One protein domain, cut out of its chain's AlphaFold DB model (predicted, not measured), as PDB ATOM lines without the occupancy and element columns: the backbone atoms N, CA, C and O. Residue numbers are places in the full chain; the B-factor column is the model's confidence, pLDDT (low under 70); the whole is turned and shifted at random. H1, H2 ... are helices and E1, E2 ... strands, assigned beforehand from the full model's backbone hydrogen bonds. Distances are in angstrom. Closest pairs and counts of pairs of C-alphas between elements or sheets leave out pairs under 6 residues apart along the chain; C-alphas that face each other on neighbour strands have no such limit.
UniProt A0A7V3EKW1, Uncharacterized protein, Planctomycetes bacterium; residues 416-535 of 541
ATOM      1  N   GLU A 416     237.885 276.279 256.138       94.31
ATOM      2  CA  GLU A 416     238.878 276.383 257.207       94.31
ATOM      3  C   GLU A 416     238.787 275.203 258.182       94.31
ATOM      4  O   GLU A 416     239.807 274.590 258.503       94.31
ATOM      5  N   ALA A 417     237.571 274.829 258.603       94.31
ATOM      6  CA  ALA A 417     237.368 273.670 259.467       94.31
ATOM      7  C   ALA A 417     237.801 272.386 258.748       94.31
ATOM      8  O   ALA A 417     238.550 271.582 259.305       94.31
ATOM      9  N   LEU A 418     237.407 272.211 257.483       94.69
ATOM     10  CA  LEU A 418     237.806 271.037 256.707       94.69
ATOM     11  C   LEU A 418     239.332 270.942 256.552       94.69
ATOM     12  O   LEU A 418     239.888 269.850 256.675       94.69
ATOM     13  N   ALA A 419     240.021 272.065 256.331       94.62
ATOM     14  CA  ALA A 419     241.479 272.104 256.253       94.62
ATOM     15  C   ALA A 419     242.143 271.709 257.586       94.62
ATOM     16  O   ALA A 419     243.078 270.903 257.589       94.62
ATOM     17  N   ALA A 420     241.633 272.203 258.720       96.62
ATOM     18  CA  ALA A 420     242.132 271.835 260.045       96.62
ATOM     19  C   ALA A 420     241.968 270.328 260.325       96.62
ATOM     20  O   ALA A 420     242.910 269.658 260.759       96.62
ATOM     21  N   TRP A 421     240.806 269.759 259.994       97.44
ATOM     22  CA  TRP A 421     240.549 268.322 260.132       97.44
ATOM     23  C   TRP A 421     241.369 267.474 259.150       97.44
ATOM     24  O   TRP A 421     241.846 266.398 259.514       97.44
ATOM     25  N   GLN A 422     241.623 267.966 257.936       96.75
ATOM     26  CA  GLN A 422     242.537 267.323 256.988       96.75
ATOM     27  C   GLN A 422     243.975 267.286 257.530       96.75
ATOM     28  O   GLN A 422     244.652 266.272 257.368       96.75
ATOM     29  N   ALA A 423     244.437 268.329 258.225       97.38
ATOM     30  CA  ALA A 423     245.756 268.330 258.859       97.38
ATOM     31  C   ALA A 423     245.855 267.306 260.009       97.38
ATOM     32  O   ALA A 423     246.858 266.593 260.117       97.38
ATOM     33  N   ARG A 424     244.802 267.168 260.833       98.25
ATOM     34  CA  ARG A 424     244.708 266.107 261.862       98.25
ATOM     35  C   ARG A 424     244.753 264.720 261.222       98.25
ATOM     36  O   ARG A 424     245.505 263.855 261.670       98.25
ATOM     37  N   PHE A 425     244.032 264.541 260.115       98.00
ATOM     38  CA  PHE A 425     244.021 263.292 259.360       98.00
ATOM     39  C   PHE A 425     245.400 262.915 258.807       98.00
ATOM     40  O   PHE A 425     245.842 261.781 258.989       98.00
ATOM     41  N   VAL A 426     246.116 263.867 258.199       97.94
ATOM     42  CA  VAL A 426     247.490 263.671 257.703       97.94
ATOM     43  C   VAL A 426     248.410 263.183 258.824       97.94
ATOM     44  O   VAL A 426     249.082 262.164 258.664       97.94
ATOM     45  N   LYS A 427     248.403 263.866 259.979       98.12
ATOM     46  CA  LYS A 427     249.222 263.481 261.142       98.12
ATOM     47  C   LYS A 427     248.876 262.077 261.638       98.12
ATOM     48  O   LYS A 427     249.775 261.305 261.966       98.12
ATOM     49  N   LYS A 428     247.585 261.729 261.660       97.94
ATOM     50  CA  LYS A 428     247.124 260.406 262.088       97.94
ATOM     51  C   LYS A 428     247.620 259.297 261.162       97.94
ATOM     52  O   LYS A 428     248.128 258.286 261.642       97.94
ATOM     53  N   LEU A 429     247.506 259.495 259.850       97.50
ATOM     54  CA  LEU A 429     247.980 258.534 258.857       97.50
ATOM     55  C   LEU A 429     249.496 258.329 258.918       97.50
ATOM     56  O   LEU A 429     249.955 257.192 258.840       97.50
ATOM     57  N   ASP A 430     250.264 259.406 259.086       97.69
ATOM     58  CA  ASP A 430     251.721 259.322 259.210       97.69
ATOM     59  C   ASP A 430     252.143 258.547 260.468       97.69
ATOM     60  O   ASP A 430     253.005 257.669 260.404       97.69
ATOM     61  N   ALA A 431     251.475 258.794 261.599       97.56
ATOM     62  CA  ALA A 431     251.710 258.055 262.837       97.56
ATOM     63  C   ALA A 431     251.385 256.556 262.694       97.56
ATOM     64  O   ALA A 431     252.185 255.713 263.101       97.56
ATOM     65  N   LEU A 432     250.249 256.211 262.075       96.19
ATOM     66  CA  LEU A 432     249.860 254.817 261.823       96.19
ATOM     67  C   LEU A 432     250.856 254.108 260.897       96.19
ATOM     68  O   LEU A 432     251.257 252.975 261.172       96.19
ATOM     69  N   ALA A 433     251.300 254.783 259.836       94.56
ATOM     70  CA  ALA A 433     252.267 254.228 258.899       94.56
ATOM     71  C   ALA A 433     253.641 253.994 259.554       94.56
ATOM     72  O   ALA A 433     254.226 252.923 259.382       94.56
ATOM     73  N   LYS A 434     254.121 254.942 260.374       94.19
ATOM     74  CA  LYS A 434     255.346 254.785 261.185       94.19
ATOM     75  C   LYS A 434     255.223 253.673 262.228       94.19
ATOM     76  O   LYS A 434     256.201 252.981 262.491       94.19
ATOM     77  N   GLY A 435     254.022 253.456 262.764       93.31
ATOM     78  CA  GLY A 435     253.694 252.328 263.641       93.31
ATOM     79  C   GLY A 435     253.582 250.974 262.928       93.31
ATOM     80  O   GLY A 435     253.296 249.971 263.575       93.31
ATOM     81  N   GLY A 436     253.784 250.917 261.605       90.69
ATOM     82  CA  GLY A 436     253.731 249.682 260.821       90.69
ATOM     83  C   GLY A 436     252.317 249.189 260.494       90.69
ATOM     84  O   GLY A 436     252.166 248.079 259.975       90.69
ATOM     85  N   VAL A 437     251.280 249.993 260.758       92.06
ATOM     86  CA  VAL A 437     249.896 249.649 260.417       92.06
ATOM     87  C   VAL A 437     249.734 249.684 258.899       92.06
ATOM     88  O   VAL A 437     249.922 250.712 258.249       92.06
ATOM     89  N   LYS A 438     249.372 248.540 258.316       90.81
ATOM     90  CA  LYS A 438     249.152 248.411 256.872       90.81
ATOM     91  C   LYS A 438     247.750 248.891 256.512       90.81
ATOM     92  O   LYS A 438     246.816 248.094 256.455       90.81
ATOM     93  N   LEU A 439     247.618 250.187 256.253       90.44
ATOM     94  CA  LEU A 439     246.394 250.758 255.694       90.44
ATOM     95  C   LEU A 439     246.349 250.505 254.187       90.44
ATOM     96  O   LEU A 439     247.331 250.759 253.483       90.44
ATOM     97  N   LYS A 440     245.211 249.989 253.717       86.88
ATOM     98  CA  LYS A 440     244.934 249.751 252.301       86.88
ATOM     99  C   LYS A 440     244.132 250.919 251.744       86.88
ATOM    100  O   LYS A 440     243.078 251.247 252.279       86.88
ATOM    101  N   VAL A 441     244.625 251.527 250.671       86.44
ATOM    102  CA  VAL A 441     243.864 252.517 249.899       86.44
ATOM    103  C   VAL A 441     243.258 251.801 248.695       86.44
ATOM    104  O   VAL A 441     244.010 251.260 247.891       86.44
ATOM    105  N   ASP A 442     241.929 251.786 248.571       80.88
ATOM    106  CA  ASP A 442     241.245 251.330 247.355       80.88
ATOM    107  C   ASP A 442     241.031 252.534 246.430       80.88
ATOM    108  O   ASP A 442     240.335 253.482 246.789       80.88
ATOM    109  N   LEU A 443     241.656 252.509 245.252       79.12
ATOM    110  CA  LEU A 443     241.540 253.557 244.230       79.12
ATOM    111  C   LEU A 443     240.542 253.189 243.120       79.12
ATOM    112  O   LEU A 443     240.548 253.802 242.055       79.12
ATOM    113  N   GLY A 444     239.712 252.162 243.329       75.50
ATOM    114  CA  GLY A 444     238.744 251.667 242.348       75.50
ATOM    115  C   GLY A 444     239.348 250.783 241.253       75.50
ATOM    116  O   GLY A 444     238.629 250.298 240.382       75.50
ATOM    117  N   ASP A 445     240.657 250.525 241.290       75.94
ATOM    118  CA  ASP A 445     241.353 249.643 240.348       75.94
ATOM    119  C   ASP A 445     241.576 248.221 240.896       75.94
ATOM    120  O   ASP A 445     242.315 247.440 240.293       75.94
ATOM    121  N   LYS A 446     240.909 247.883 242.012       74.88
ATOM    122  CA  LYS A 446     240.987 246.593 242.723       74.88
ATOM    123  C   LYS A 446     242.394 246.229 243.215       74.88
ATOM    124  O   LYS A 446     242.652 245.057 243.496       74.88
ATOM    125  N   ARG A 447     243.321 247.189 243.289       79.12
ATOM    126  CA  ARG A 447     244.657 246.979 243.858       79.12
ATOM    127  C   ARG A 447     244.723 247.585 245.250       79.12
ATOM    128  O   ARG A 447     244.321 248.722 245.461       79.12
ATOM    129  N   ASP A 448     245.286 246.822 246.179       80.50
ATOM    130  CA  ASP A 448     245.562 247.298 247.526       80.50
ATOM    131  C   ASP A 448     246.891 248.059 247.538       80.50
ATOM    132  O   ASP A 448     247.957 247.472 247.332       80.50
ATOM    133  N   TYR A 449     246.841 249.362 247.811       87.19
ATOM    134  CA  TYR A 449     248.037 250.181 248.011       87.19
ATOM    135  C   TYR A 449     248.379 250.238 249.499       87.19
ATOM    136  O   TYR A 449     247.516 250.569 250.311       87.19
ATOM    137  N   VAL A 450     249.629 249.937 249.864       92.19
ATOM    138  CA  VAL A 450     250.084 249.996 251.264       92.19
ATOM    139  C   VAL A 450     250.598 251.395 251.571       92.19
ATOM    140  O   VAL A 450     251.569 251.844 250.960       92.19
ATOM    141  N   LEU A 451     249.977 252.069 252.535       95.31
ATOM    142  CA  LEU A 451     250.431 253.381 252.983       95.31
ATOM    143  C   LEU A 451     251.754 253.284 253.764       95.31
ATOM    144  O   LEU A 451     251.904 252.438 254.646       95.31
ATOM    145  N   ARG A 452     252.711 254.159 253.444       96.25
ATOM    146  CA  ARG A 452     254.034 254.255 254.088       96.25
ATOM    147  C   ARG A 452     254.269 255.561 254.840       96.25
ATOM    148  O   ARG A 452     255.165 255.612 255.671       96.25
ATOM    149  N   GLY A 453     253.461 256.581 254.583       96.69
ATOM    150  CA  GLY A 453     253.518 257.865 255.274       96.69
ATOM    151  C   GLY A 453     252.515 258.849 254.688       96.69
ATOM    152  O   GLY A 453     251.896 258.577 253.655       96.69
ATOM    153  N   ALA A 454     252.358 259.996 255.337       97.62
ATOM    154  CA  ALA A 454     251.517 261.079 254.843       97.62
ATOM    155  C   ALA A 454     252.121 262.435 255.218       97.62
ATOM    156  O   ALA A 454     252.686 262.606 256.293       97.62
ATOM    157  N   ASN A 455     251.983 263.417 254.335       97.50
ATOM    158  CA  ASN A 455     252.302 264.812 254.620       97.50
ATOM    159  C   ASN A 455     251.192 265.723 254.084       97.50
ATOM    160  O   ASN A 455     250.187 265.250 253.554       97.50
ATOM    161  N   GLU A 456     251.349 267.034 254.236       96.12
ATOM    162  CA  GLU A 456     250.324 268.017 253.857       96.12
ATOM    163  C   GLU A 456     250.009 268.018 252.350       96.12
ATOM    164  O   GLU A 456     248.922 268.417 251.941       96.12
ATOM    165  N   VAL A 457     250.927 267.522 251.515       96.62
ATOM    166  CA  VAL A 457     250.832 267.586 250.048       96.62
ATOM    167  C   VAL A 457     250.429 266.240 249.433       96.62
ATOM    168  O   VAL A 457     249.728 266.197 248.417       96.62
ATOM    169  N   SER A 458     250.837 265.128 250.043       96.81
ATOM    170  CA  SER A 458     250.737 263.792 249.449       96.81
ATOM    171  C   SER A 458     250.691 262.657 250.474       96.81
ATOM    172  O   SER A 458     251.174 262.779 251.600       96.81
ATOM    173  N   LEU A 459     250.156 261.519 250.034       97.00
ATOM    174  CA  LEU A 459     250.352 260.210 250.651       97.00
ATOM    175  C   LEU A 459     251.582 259.533 250.048       97.00
ATOM    176  O   LEU A 459     251.778 259.598 248.840       97.00
ATOM    177  N   LEU A 460     252.377 258.830 250.847       96.75
ATOM    178  CA  LEU A 460     253.431 257.958 250.337       96.75
ATOM    179  C   LEU A 460     252.881 256.531 250.256       96.75
ATOM    180  O   LEU A 460     252.597 255.922 251.289       96.75
ATOM    181  N   VAL A 461     252.697 256.001 249.047       96.12
ATOM    182  CA  VAL A 461     252.119 254.666 248.818       96.12
ATOM    183  C   VAL A 461     253.153 253.718 248.223       96.12
ATOM    184  O   VAL A 461     253.853 254.067 247.274       96.12
ATOM    185  N   ASN A 462     253.245 252.501 248.756       91.69
ATOM    186  CA  ASN A 462     254.110 251.475 248.189       91.69
ATOM    187  C   ASN A 462     253.406 250.781 247.018       91.69
ATOM    188  O   ASN A 462     252.353 250.161 247.183       91.69
ATOM    189  N   THR A 463     254.017 250.856 245.842       89.19
ATOM    190  CA  THR A 463     253.584 250.178 244.621       89.19
ATOM    191  C   THR A 463     254.716 249.300 244.123       89.19
ATOM    192  O   THR A 463     255.776 249.787 243.741       89.19
ATOM    193  N   GLN A 464     254.511 247.980 244.160       85.88
ATOM    194  CA  GLN A 464     255.496 247.006 243.668       85.88
ATOM    195  C   GLN A 464     256.900 247.194 244.284       85.88
ATOM    196  O   GLN A 464     257.911 247.016 243.613       85.88
ATOM    197  N   GLY A 465     256.967 247.568 245.566       88.50
ATOM    198  CA  GLY A 465     258.228 247.798 246.270       88.50
ATOM    199  C   GLY A 465     258.761 249.233 246.204       88.50
ATOM    200  O   GLY A 465     259.693 249.528 246.948       88.50
ATOM    201  N   ASN A 466     258.149 250.126 245.420       89.00
ATOM    202  CA  ASN A 466     258.541 251.534 245.315       89.00
ATOM    203  C   ASN A 466     257.583 252.447 246.078       89.00
ATOM    204  O   ASN A 466     256.368 252.349 245.908       89.00
ATOM    205  N   ASP A 467     258.129 253.367 246.866       94.38
ATOM    206  CA  ASP A 467     257.352 254.367 247.594       94.38
ATOM    207  C   ASP A 467     257.138 255.591 246.697       94.38
ATOM    208  O   ASP A 467     258.075 256.329 246.395       94.38
ATOM    209  N   LEU A 468     255.904 255.779 246.229       93.56
ATOM    210  CA  LEU A 468     255.541 256.860 245.315       93.56
ATOM    211  C   LEU A 468     254.676 257.905 246.028       93.56
ATOM    212  O   LEU A 468     253.719 257.536 246.719       93.56
ATOM    213  N   PRO A 469     254.967 259.209 245.859       96.81
ATOM    214  CA  PRO A 469     254.107 260.263 246.367       96.81
ATOM    215  C   PRO A 469     252.826 260.347 245.527       96.81
ATOM    216  O   PRO A 469     252.860 260.504 244.308       96.81
ATOM    217  N   MET A 470     251.682 260.282 246.196       95.25
ATOM    218  CA  MET A 470     250.346 260.431 245.638       95.25
ATOM    219  C   MET A 470     249.733 261.732 246.165       95.25
ATOM    220  O   MET A 470     249.329 261.788 247.328       95.25
ATOM    221  N   PRO A 471     249.669 262.799 245.351       95.94
ATOM    222  CA  PRO A 471     249.099 264.072 245.774       95.94
ATOM    223  C   PRO A 471     247.661 263.924 246.279       95.94
ATOM    224  O   PRO A 471     246.842 263.281 245.620       95.94
ATOM    225  N   TRP A 472     247.313 264.599 247.379       94.00
ATOM    226  CA  TRP A 472     245.956 264.547 247.946       94.00
ATOM    227  C   TRP A 472     244.867 264.914 246.935       94.00
ATOM    228  O   TRP A 472     243.771 264.358 246.977       94.00
ATOM    229  N   ARG A 473     245.163 265.819 245.993       92.44
ATOM    230  CA  ARG A 473     244.241 266.228 244.920       92.44
ATOM    231  C   ARG A 473     243.791 265.085 243.999       92.44
ATOM    232  O   ARG A 473     242.762 265.230 243.359       92.44
ATOM    233  N   LEU A 474     244.537 263.977 243.933       89.62
ATOM    234  CA  LEU A 474     244.145 262.788 243.164       89.62
ATOM    235  C   LEU A 474     243.137 261.906 243.916       89.62
ATOM    236  O   LEU A 474     242.478 261.072 243.304       89.62
ATOM    237  N   LEU A 475     243.000 262.087 245.233       92.75
ATOM    238  CA  LEU A 475     242.014 261.387 246.049       92.75
ATOM    239  C   LEU A 475     240.739 262.217 246.130       92.75
ATOM    240  O   LEU A 475     240.730 263.299 246.735       92.75
ATOM    241  N   SER A 476     239.660 261.677 245.563       93.00
ATOM    242  CA  SER A 476     238.322 262.244 245.722       93.00
ATOM    243  C   SER A 476     237.949 262.335 247.211       93.00
ATOM    244  O   SER A 476     238.435 261.529 248.014       93.00
ATOM    245  N   PRO A 477     237.069 263.273 247.608       94.38
ATOM    246  CA  PRO A 477     236.596 263.360 248.988       94.38
ATOM    247  C   PRO A 477     236.089 262.012 249.529       94.38
ATOM    248  O   PRO A 477     236.459 261.615 250.632       94.38
ATOM    249  N   GLY A 478     235.344 261.251 248.715       94.50
ATOM    250  CA  GLY A 478     234.829 259.933 249.096       94.50
ATOM    251  C   GLY A 478     235.929 258.919 249.422       94.50
ATOM    252  O   GLY A 478     235.821 258.199 250.414       94.50
ATOM    253  N   TYR A 479     237.025 258.900 248.653       94.31
ATOM    254  CA  TYR A 479     238.175 258.043 248.962       94.31
ATOM    255  C   TYR A 479     238.886 258.470 250.246       94.31
ATOM    256  O   TYR A 479     239.317 257.615 251.018       94.31
ATOM    257  N   ARG A 480     238.974 259.778 250.522       95.38
ATOM    258  CA  ARG A 480     239.538 260.273 251.788       95.38
ATOM    259  C   ARG A 480     238.678 259.862 252.982       95.38
ATOM    260  O   ARG A 480     239.233 259.434 253.988       95.38
ATOM    261  N   ALA A 481     237.351 259.926 252.856       96.38
ATOM    262  CA  ALA A 481     236.421 259.468 253.887       96.38
ATOM    263  C   ALA A 481     236.540 257.956 254.144       96.38
ATOM    264  O   ALA A 481     236.683 257.537 255.292       96.38
ATOM    265  N   ALA A 482     236.583 257.143 253.084       94.75
ATOM    266  CA  ALA A 482     236.790 255.699 253.200       94.75
ATOM    267  C   ALA A 482     238.139 255.355 253.857       94.75
ATOM    268  O   ALA A 482     238.194 254.510 254.752       94.75
ATOM    269  N   LEU A 483     239.214 256.049 253.466       95.44
ATOM    270  CA  LEU A 483     240.532 255.880 254.071       95.44
ATOM    271  C   LEU A 483     240.522 256.274 255.555       95.44
ATOM    272  O   LEU A 483     241.030 255.517 256.379       95.44
ATOM    273  N   ALA A 484     239.900 257.403 255.911       96.88
ATOM    274  CA  ALA A 484     239.761 257.844 257.298       96.88
ATOM    275  C   ALA A 484     239.007 256.815 258.147       96.88
ATOM    276  O   ALA A 484     239.463 256.465 259.233       96.88
ATOM    277  N   LYS A 485     237.917 256.253 257.617       96.44
ATOM    278  CA  LYS A 485     237.174 255.172 258.270       96.44
ATOM    279  C   LYS A 485     238.017 253.908 258.446       96.44
ATOM    280  O   LYS A 485     237.966 253.304 259.507       96.44
ATOM    281  N   SER A 486     238.810 253.521 257.444       94.69
ATOM    282  CA  SER A 486     239.703 252.354 257.542       94.69
ATOM    283  C   SER A 486     240.852 252.543 258.541       94.69
ATOM    284  O   SER A 486     241.364 251.569 259.085       94.69
ATOM    285  N   ALA A 487     241.253 253.796 258.777       95.81
ATOM    286  CA  ALA A 487     242.274 254.166 259.747       95.81
ATOM    287  C   ALA A 487     241.729 254.264 261.182       95.81
ATOM    288  O   ALA A 487     242.517 254.312 262.127       95.81
ATOM    289  N   ALA A 488     240.405 254.305 261.350       96.88
ATOM    290  CA  ALA A 488     239.760 254.367 262.649       96.88
ATOM    291  C   ALA A 488     239.618 252.976 263.274       96.88
ATOM    292  O   ALA A 488     239.216 252.014 262.622       96.88
ATOM    293  N   THR A 489     239.919 252.886 264.568       96.25
ATOM    294  CA  THR A 489     239.605 251.716 265.396       96.25
ATOM    295  C   THR A 489     238.581 252.124 266.448       96.25
ATOM    296  O   THR A 489     238.526 253.291 266.834       96.25
ATOM    297  N   ASP A 490     237.787 251.177 266.949       96.06
ATOM    298  CA  ASP A 490     236.691 251.474 267.886       96.06
ATOM    299  C   ASP A 490     237.152 252.096 269.220       96.06
ATOM    300  O   ASP A 490     236.336 252.639 269.962       96.06
ATOM    301  N   ASN A 491     238.449 252.029 269.539       96.69
ATOM    302  CA  ASN A 491     239.033 252.598 270.758       96.69
ATOM    303  C   ASN A 491     239.782 253.921 270.520       96.69
ATOM    304  O   ASN A 491     240.386 254.456 271.445       96.69
ATOM    305  N   ASP A 492     239.760 254.450 269.298       97.69
ATOM    306  CA  ASP A 492     240.518 255.633 268.895       97.69
ATOM    307  C   ASP A 492     239.568 256.784 268.560       97.69
ATOM    308  O   ASP A 492     239.169 256.980 267.409       97.69
ATOM    309  N   VAL A 493     239.183 257.531 269.600       98.00
ATOM    310  CA  VAL A 493     238.209 258.633 269.513       98.00
ATOM    311  C   VAL A 493     238.596 259.634 268.428       98.00
ATOM    312  O   VAL A 493     237.764 260.006 267.605       98.00
ATOM    313  N   GLU A 494     239.869 260.019 268.374       98.06
ATOM    314  CA  GLU A 494     240.386 260.973 267.394       98.06
ATOM    315  C   GLU A 494     240.185 260.477 265.956       98.06
ATOM    316  O   GLU A 494     239.713 261.218 265.093       98.06
ATOM    317  N   ALA A 495     240.504 259.208 265.688       97.75
ATOM    318  CA  ALA A 495     240.336 258.633 264.358       97.75
ATOM    319  C   ALA A 495     238.855 258.511 263.958       97.75
ATOM    320  O   ALA A 495     238.512 258.773 262.802       97.75
ATOM    321  N   LEU A 496     237.973 258.171 264.906       98.12
ATOM    322  CA  LEU A 496     236.522 258.137 264.691       98.12
ATOM    323  C   LEU A 496     235.967 259.529 264.358       98.12
ATOM    324  O   LEU A 496     235.181 259.662 263.418       98.12
ATOM    325  N   LEU A 497     236.414 260.571 265.068       98.31
ATOM    326  CA  LEU A 497     236.031 261.959 264.796       98.31
ATOM    327  C   LEU A 497     236.517 262.427 263.418       98.31
ATOM    328  O   LEU A 497     235.728 262.972 262.646       98.31
ATOM    329  N   ILE A 498     237.782 262.156 263.071       98.25
ATOM    330  CA  ILE A 498     238.333 262.463 261.741       98.25
ATOM    331  C   ILE A 498     237.489 261.793 260.649       98.25
ATOM    332  O   ILE A 498     237.098 262.445 259.681       98.25
ATOM    333  N   ALA A 499     237.170 260.506 260.809       97.88
ATOM    334  CA  ALA A 499     236.343 259.778 259.854       97.88
ATOM    335  C   ALA A 499     234.935 260.387 259.731       97.88
ATOM    336  O   ALA A 499     234.460 260.592 258.612       97.88
ATOM    337  N   ALA A 500     234.293 260.740 260.850       97.69
ATOM    338  CA  ALA A 500     232.969 261.361 260.856       97.69
ATOM    339  C   ALA A 500     232.945 262.686 260.071       97.69
ATOM    340  O   ALA A 500     232.070 262.896 259.226       97.69
ATOM    341  N   VAL A 501     233.942 263.552 260.284       97.69
ATOM    342  CA  VAL A 501     234.061 264.839 259.577       97.69
ATOM    343  C   VAL A 501     234.292 264.642 258.080       97.69
ATOM    344  O   VAL A 501     233.638 265.299 257.268       97.69
ATOM    345  N   MET A 502     235.161 263.704 257.690       97.19
ATOM    346  CA  MET A 502     235.421 263.417 256.274       97.19
ATOM    347  C   MET A 502     234.175 262.868 255.561       97.19
ATOM    348  O   MET A 502     233.885 263.273 254.435       97.19
ATOM    349  N   HIS A 503     233.395 262.001 256.216       96.81
ATOM    350  CA  HIS A 503     232.118 261.517 255.682       96.81
ATOM    351  C   HIS A 503     231.088 262.647 255.536       96.81
ATOM    352  O   HIS A 503     230.412 262.746 254.508       96.81
ATOM    353  N   MET A 504     231.009 263.552 256.510       95.75
ATOM    354  CA  MET A 504     230.123 264.714 256.443       95.75
ATOM    355  C   MET A 504     230.487 265.666 255.293       95.75
ATOM    356  O   MET A 504     229.593 266.101 254.566       95.75
ATOM    357  N   ALA A 505     231.781 265.901 255.047       94.88
ATOM    358  CA  ALA A 505     232.266 266.680 253.900       94.88
ATOM    359  C   ALA A 505     231.882 266.065 252.539       94.88
ATOM    360  O   ALA A 505     231.791 266.773 251.540       94.88
ATOM    361  N   CYS A 506     231.614 264.757 252.504       94.50
ATOM    362  CA  CYS A 506     231.161 264.024 251.319       94.50
ATOM    363  C   CYS A 506     229.637 263.852 251.253       94.50
ATOM    364  O   CYS A 506     229.151 263.045 250.463       94.50
ATOM    365  N   HIS A 507     228.883 264.562 252.100       93.69
ATOM    366  CA  HIS A 507     227.427 264.445 252.225       93.69
ATOM    367  C   HIS A 507     226.932 263.037 252.621       93.69
ATOM    368  O   HIS A 507     225.787 262.675 252.362       93.69
ATOM    369  N   GLN A 508     227.769 262.253 253.307       94.31
ATOM    370  CA  GLN A 508     227.444 260.920 253.827       94.31
ATOM    371  C   GLN A 508     227.010 261.014 255.297       94.31
ATOM    372  O   GLN A 508     227.719 260.597 256.215       94.31
ATOM    373  N   LYS A 509     225.853 261.653 255.524       94.25
ATOM    374  CA  LYS A 509     225.380 262.053 256.861       94.25
ATOM    375  C   LYS A 509     225.146 260.868 257.803       94.25
ATOM    376  O   LYS A 509     225.514 260.949 258.968       94.25
ATOM    377  N   GLU A 510     224.562 259.778 257.312       95.50
ATOM    378  CA  GLU A 510     224.273 258.594 258.135       95.50
ATOM    379  C   GLU A 510     225.558 257.953 258.671       95.50
ATOM    380  O   GLU A 510     225.659 257.646 259.856       95.50
ATOM    381  N   GLN A 511     226.575 257.826 257.815       96.75
ATOM    382  CA  GLN A 511     227.879 257.291 258.199       96.75
ATOM    383  C   GLN A 511     228.597 258.222 259.181       96.75
ATOM    384  O   GLN A 511     229.232 257.744 260.119       96.75
ATOM    385  N   ALA A 512     228.490 259.539 258.979       96.56
ATOM    386  CA  ALA A 512     229.060 260.519 259.896       96.56
ATOM    387  C   ALA A 512     228.427 260.436 261.295       96.56
ATOM    388  O   ALA A 512     229.154 260.424 262.284       96.56
ATOM    389  N   GLU A 513     227.097 260.331 261.397       96.25
ATOM    390  CA  GLU A 513     226.414 260.220 262.696       96.25
ATOM    391  C   GLU A 513     226.699 258.884 263.403       96.25
ATOM    392  O   GLU A 513     226.898 258.893 264.615       96.25
ATOM    393  N   ASP A 514     226.811 257.759 262.682       97.50
ATOM    394  CA  ASP A 514     227.246 256.476 263.269       97.50
ATOM    395  C   ASP A 514     228.652 256.584 263.889       97.50
ATOM    396  O   ASP A 514     228.895 256.137 265.010       97.50
ATOM    397  N   LEU A 515     229.581 257.240 263.189       98.06
ATOM    398  CA  LEU A 515     230.944 257.451 263.683       98.06
ATOM    399  C   LEU A 515     230.987 258.423 264.871       98.06
ATOM    400  O   LEU A 515     231.701 258.157 265.839       98.06
ATOM    401  N   PHE A 516     230.191 259.499 264.855       97.81
ATOM    402  CA  PHE A 516     230.042 260.376 266.022       97.81
ATOM    403  C   PHE A 516     229.433 259.647 267.219       97.81
ATOM    404  O   PHE A 516     229.888 259.861 268.340       97.81
ATOM    405  N   ALA A 517     228.440 258.780 267.008       97.25
ATOM    406  CA  ALA A 517     227.842 257.986 268.077       97.25
ATOM    407  C   ALA A 517     228.869 257.024 268.694       97.25
ATOM    408  O   ALA A 517     228.999 256.969 269.915       97.25
ATOM    409  N   LYS A 518     229.665 256.336 267.865       97.50
ATOM    410  CA  LYS A 518     230.763 255.472 268.330       97.50
ATOM    411  C   LYS A 518     231.815 256.239 269.126       97.50
ATOM    412  O   LYS A 518     232.226 255.769 270.183       97.50
ATOM    413  N   ALA A 519     232.211 257.423 268.659       97.88
ATOM    414  CA  ALA A 519     233.124 258.291 269.397       97.88
ATOM    415  C   ALA A 519     232.512 258.757 270.732       97.88
ATOM    416  O   ALA A 519     233.192 258.736 271.754       97.88
ATOM    417  N   ALA A 520     231.216 259.093 270.757       97.31
ATOM    418  CA  ALA A 520     230.529 259.601 271.949       97.31
ATOM    419  C   ALA A 520     230.403 258.548 273.056       97.31
ATOM    420  O   ALA A 520     230.433 258.896 274.232       97.31
ATOM    421  N   LEU A 521     230.310 257.263 272.693       97.56
ATOM    422  CA  LEU A 521     230.349 256.154 273.654       97.56
ATOM    423  C   LEU A 521     231.685 256.057 274.403       97.56
ATOM    424  O   LEU A 521     231.755 255.398 275.439       97.56
ATOM    425  N   LYS A 522     232.751 256.661 273.868       97.62
ATOM    426  CA  LYS A 522     234.098 256.647 274.448       97.62
ATOM    427  C   LYS A 522     234.443 257.975 275.112       97.62
ATOM    428  O   LYS A 522     235.023 257.967 276.191       97.62
ATOM    429  N   ASP A 523     234.080 259.086 274.478       98.06
ATOM    430  CA  ASP A 523     234.326 260.440 274.965       98.06
ATOM    431  C   ASP A 523     233.285 261.413 274.378       98.06
ATOM    432  O   ASP A 523     233.398 261.914 273.252       98.06
ATOM    433  N   ALA A 524     232.216 261.653 275.140       97.38
ATOM    434  CA  ALA A 524     231.126 262.534 274.730       97.38
ATOM    435  C   ALA A 524     231.552 264.013 274.652       97.38
ATOM    436  O   ALA A 524     231.033 264.757 273.812       97.38
ATOM    437  N   ASP A 525     232.509 264.435 275.483       97.62
ATOM    438  CA  ASP A 525     232.994 265.815 275.523       97.62
ATOM    439  C   ASP A 525     233.861 266.134 274.298       97.62
ATOM    440  O   ASP A 525     233.723 267.210 273.702       97.62
ATOM    441  N   ALA A 526     234.670 265.176 273.836       97.31
ATOM    442  CA  ALA A 526     235.408 265.295 272.580       97.31
ATOM    443  C   ALA A 526     234.468 265.436 271.371       97.31
ATOM    444  O   ALA A 526     234.689 266.292 270.513       97.31
ATOM    445  N   VAL A 527     233.375 264.661 271.315       97.19
ATOM    446  CA  VAL A 527     232.363 264.790 270.248       97.19
ATOM    447  C   VAL A 527     231.661 266.141 270.300       97.19
ATOM    448  O   VAL A 527     231.456 266.761 269.256       97.19
ATOM    449  N   LYS A 528     231.301 266.622 271.494       96.00
ATOM    450  CA  LYS A 528     230.686 267.942 271.669       96.00
ATOM    451  C   LYS A 528     231.617 269.057 271.186       96.00
ATOM    452  O   LYS A 528     231.168 269.938 270.458       96.00
ATOM    453  N   THR A 529     232.900 268.978 271.538       96.31
ATOM    454  CA  THR A 529     233.938 269.925 271.103       96.31
ATOM    455  C   THR A 529     234.108 269.890 269.587       96.31
ATOM    456  O   THR A 529     234.009 270.926 268.938       96.31
ATOM    457  N   ALA A 530     234.237 268.699 268.996       95.75
ATOM    458  CA  ALA A 530     234.329 268.541 267.548       95.75
ATOM    459  C   ALA A 530     233.089 269.098 266.829       95.75
ATOM    460  O   ALA A 530     233.219 269.836 265.860       95.75
ATOM    461  N   LYS A 531     231.870 268.817 267.311       94.56
ATOM    462  CA  LYS A 531     230.641 269.381 266.725       94.56
ATOM    463  C   LYS A 531     230.574 270.908 266.866       94.56
ATOM    464  O   LYS A 531     230.033 271.552 265.970       94.56
ATOM    465  N   ALA A 532     231.129 271.486 267.933       93.38
ATOM    466  CA  ALA A 532     231.242 272.937 268.089       93.38
ATOM    467  C   ALA A 532     232.216 273.550 267.066       93.38
ATOM    468  O   ALA A 532     231.844 274.502 266.387       93.38
ATOM    469  N   GLU A 533     233.394 272.943 266.858       93.81
ATOM    470  CA  GLU A 533     234.367 273.365 265.830       93.81
ATOM    471  C   GLU A 533     233.766 273.378 264.412       93.81
ATOM    472  O   GLU A 533     234.136 274.197 263.573       93.81
ATOM    473  N   LEU A 534     232.830 272.465 264.135       91.81
ATOM    474  CA  LEU A 534     232.157 272.342 262.836       91.81
ATOM    475  C   LEU A 534     230.931 273.265 262.717       91.81
ATOM    476  O   LEU A 534     230.450 273.504 261.609       91.81
ATOM    477  N   GLY A 535     230.390 273.727 263.849       76.81
ATOM    478  CA  GLY A 535     229.057 274.320 263.975       76.81
ATOM    479  C   GLY A 535     229.013 275.832 264.198       76.81
ATOM    480  O   GLY A 535     227.915 276.387 264.295       76.81
TER     481      GLY A 535
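AT A GLANCE: This is residues 416 to 535 of the 541 residues of an uncharacterized protein of Planctomycetes bacterium (UniProt A0A7V3EKW1). This is an elongated body with a small, strongly twisted four-strand sheet, E1 to E4, at one end and helices H2 to H5 folding back and forth toward the other. The long first helix, H1, spans both parts: it packs on H3 and, with residues 425 to 434, covers part of the sheet at E2. The printed part has 120 residues with five named helices and four named strands, in the order H1 E1 E2 E3 E4 H2 H3 H4 H5; the sheet's order is E1, E2, E3, E4, all antiparallel. The class is mixed, helices and strands; the whole is compact, with a radius of gyration of the C-alphas of 14.0 A and spans of 42 by 26 by 25 A.

IN THESE COORDINATES: Find C-alpha 416 at (238.878, 276.383, 257.207); from there H1 runs 27.4 A to residue 434. Next come the strands E1, residues 440 to 442, E2, residues 448 to 454 and 16.7 A long, E3, residues 458 to 463, and E4, residues 466 to 471. C-alpha 477 at (236.596, 263.360, 248.988) opens H2, residues 477 to 487. H3 follows at residues 493 to 505, 18.5 A long, then H4 at 509 to 520 and H5 at 524 to 535, ending at (229.057, 274.320, 263.975).

HOW THE PARTS SIT: Look first at H3, the hub, which touches four helices. H2 and H3 form a helical hairpin at a shallow tilt of 16 degrees, the C-alphas of Ala 484 and Ala 499 being closest, 4.7 A apart. H3, H4 and H5 are an up and down bundle, each running against the one before; the closest C-alphas of H3 and H4, Ala 500 and Ala 512, are 4.1 A apart. H1 touches H3 at a steep tilt of 47 degrees, closest at C-alphas 425 and 498, 6.2 A. H1 is on the sheet, over E2, at a height of 9.2 A, and runs across the strands at 68 degrees to E2 on the local plane. H2 only grazes the sheet. The strands make a meander, each the antiparallel neighbour of the one before: check N 441 and O 449 at 3.1 A, N 452 and O 460 at 2.8 A, and N 470 and O 459 at 2.7 A. In H1 to H5 every O i to N i+4 pair is within hydrogen-bond range.

THE WHOLE: The two C-alphas farthest apart, those of Gln 464 and Asp 525, are 43.3 A apart. The printed part has no cut, and its links between named elements are tight. The mean pLDDT of the printed part is 94.2, and no printed residue is under 70.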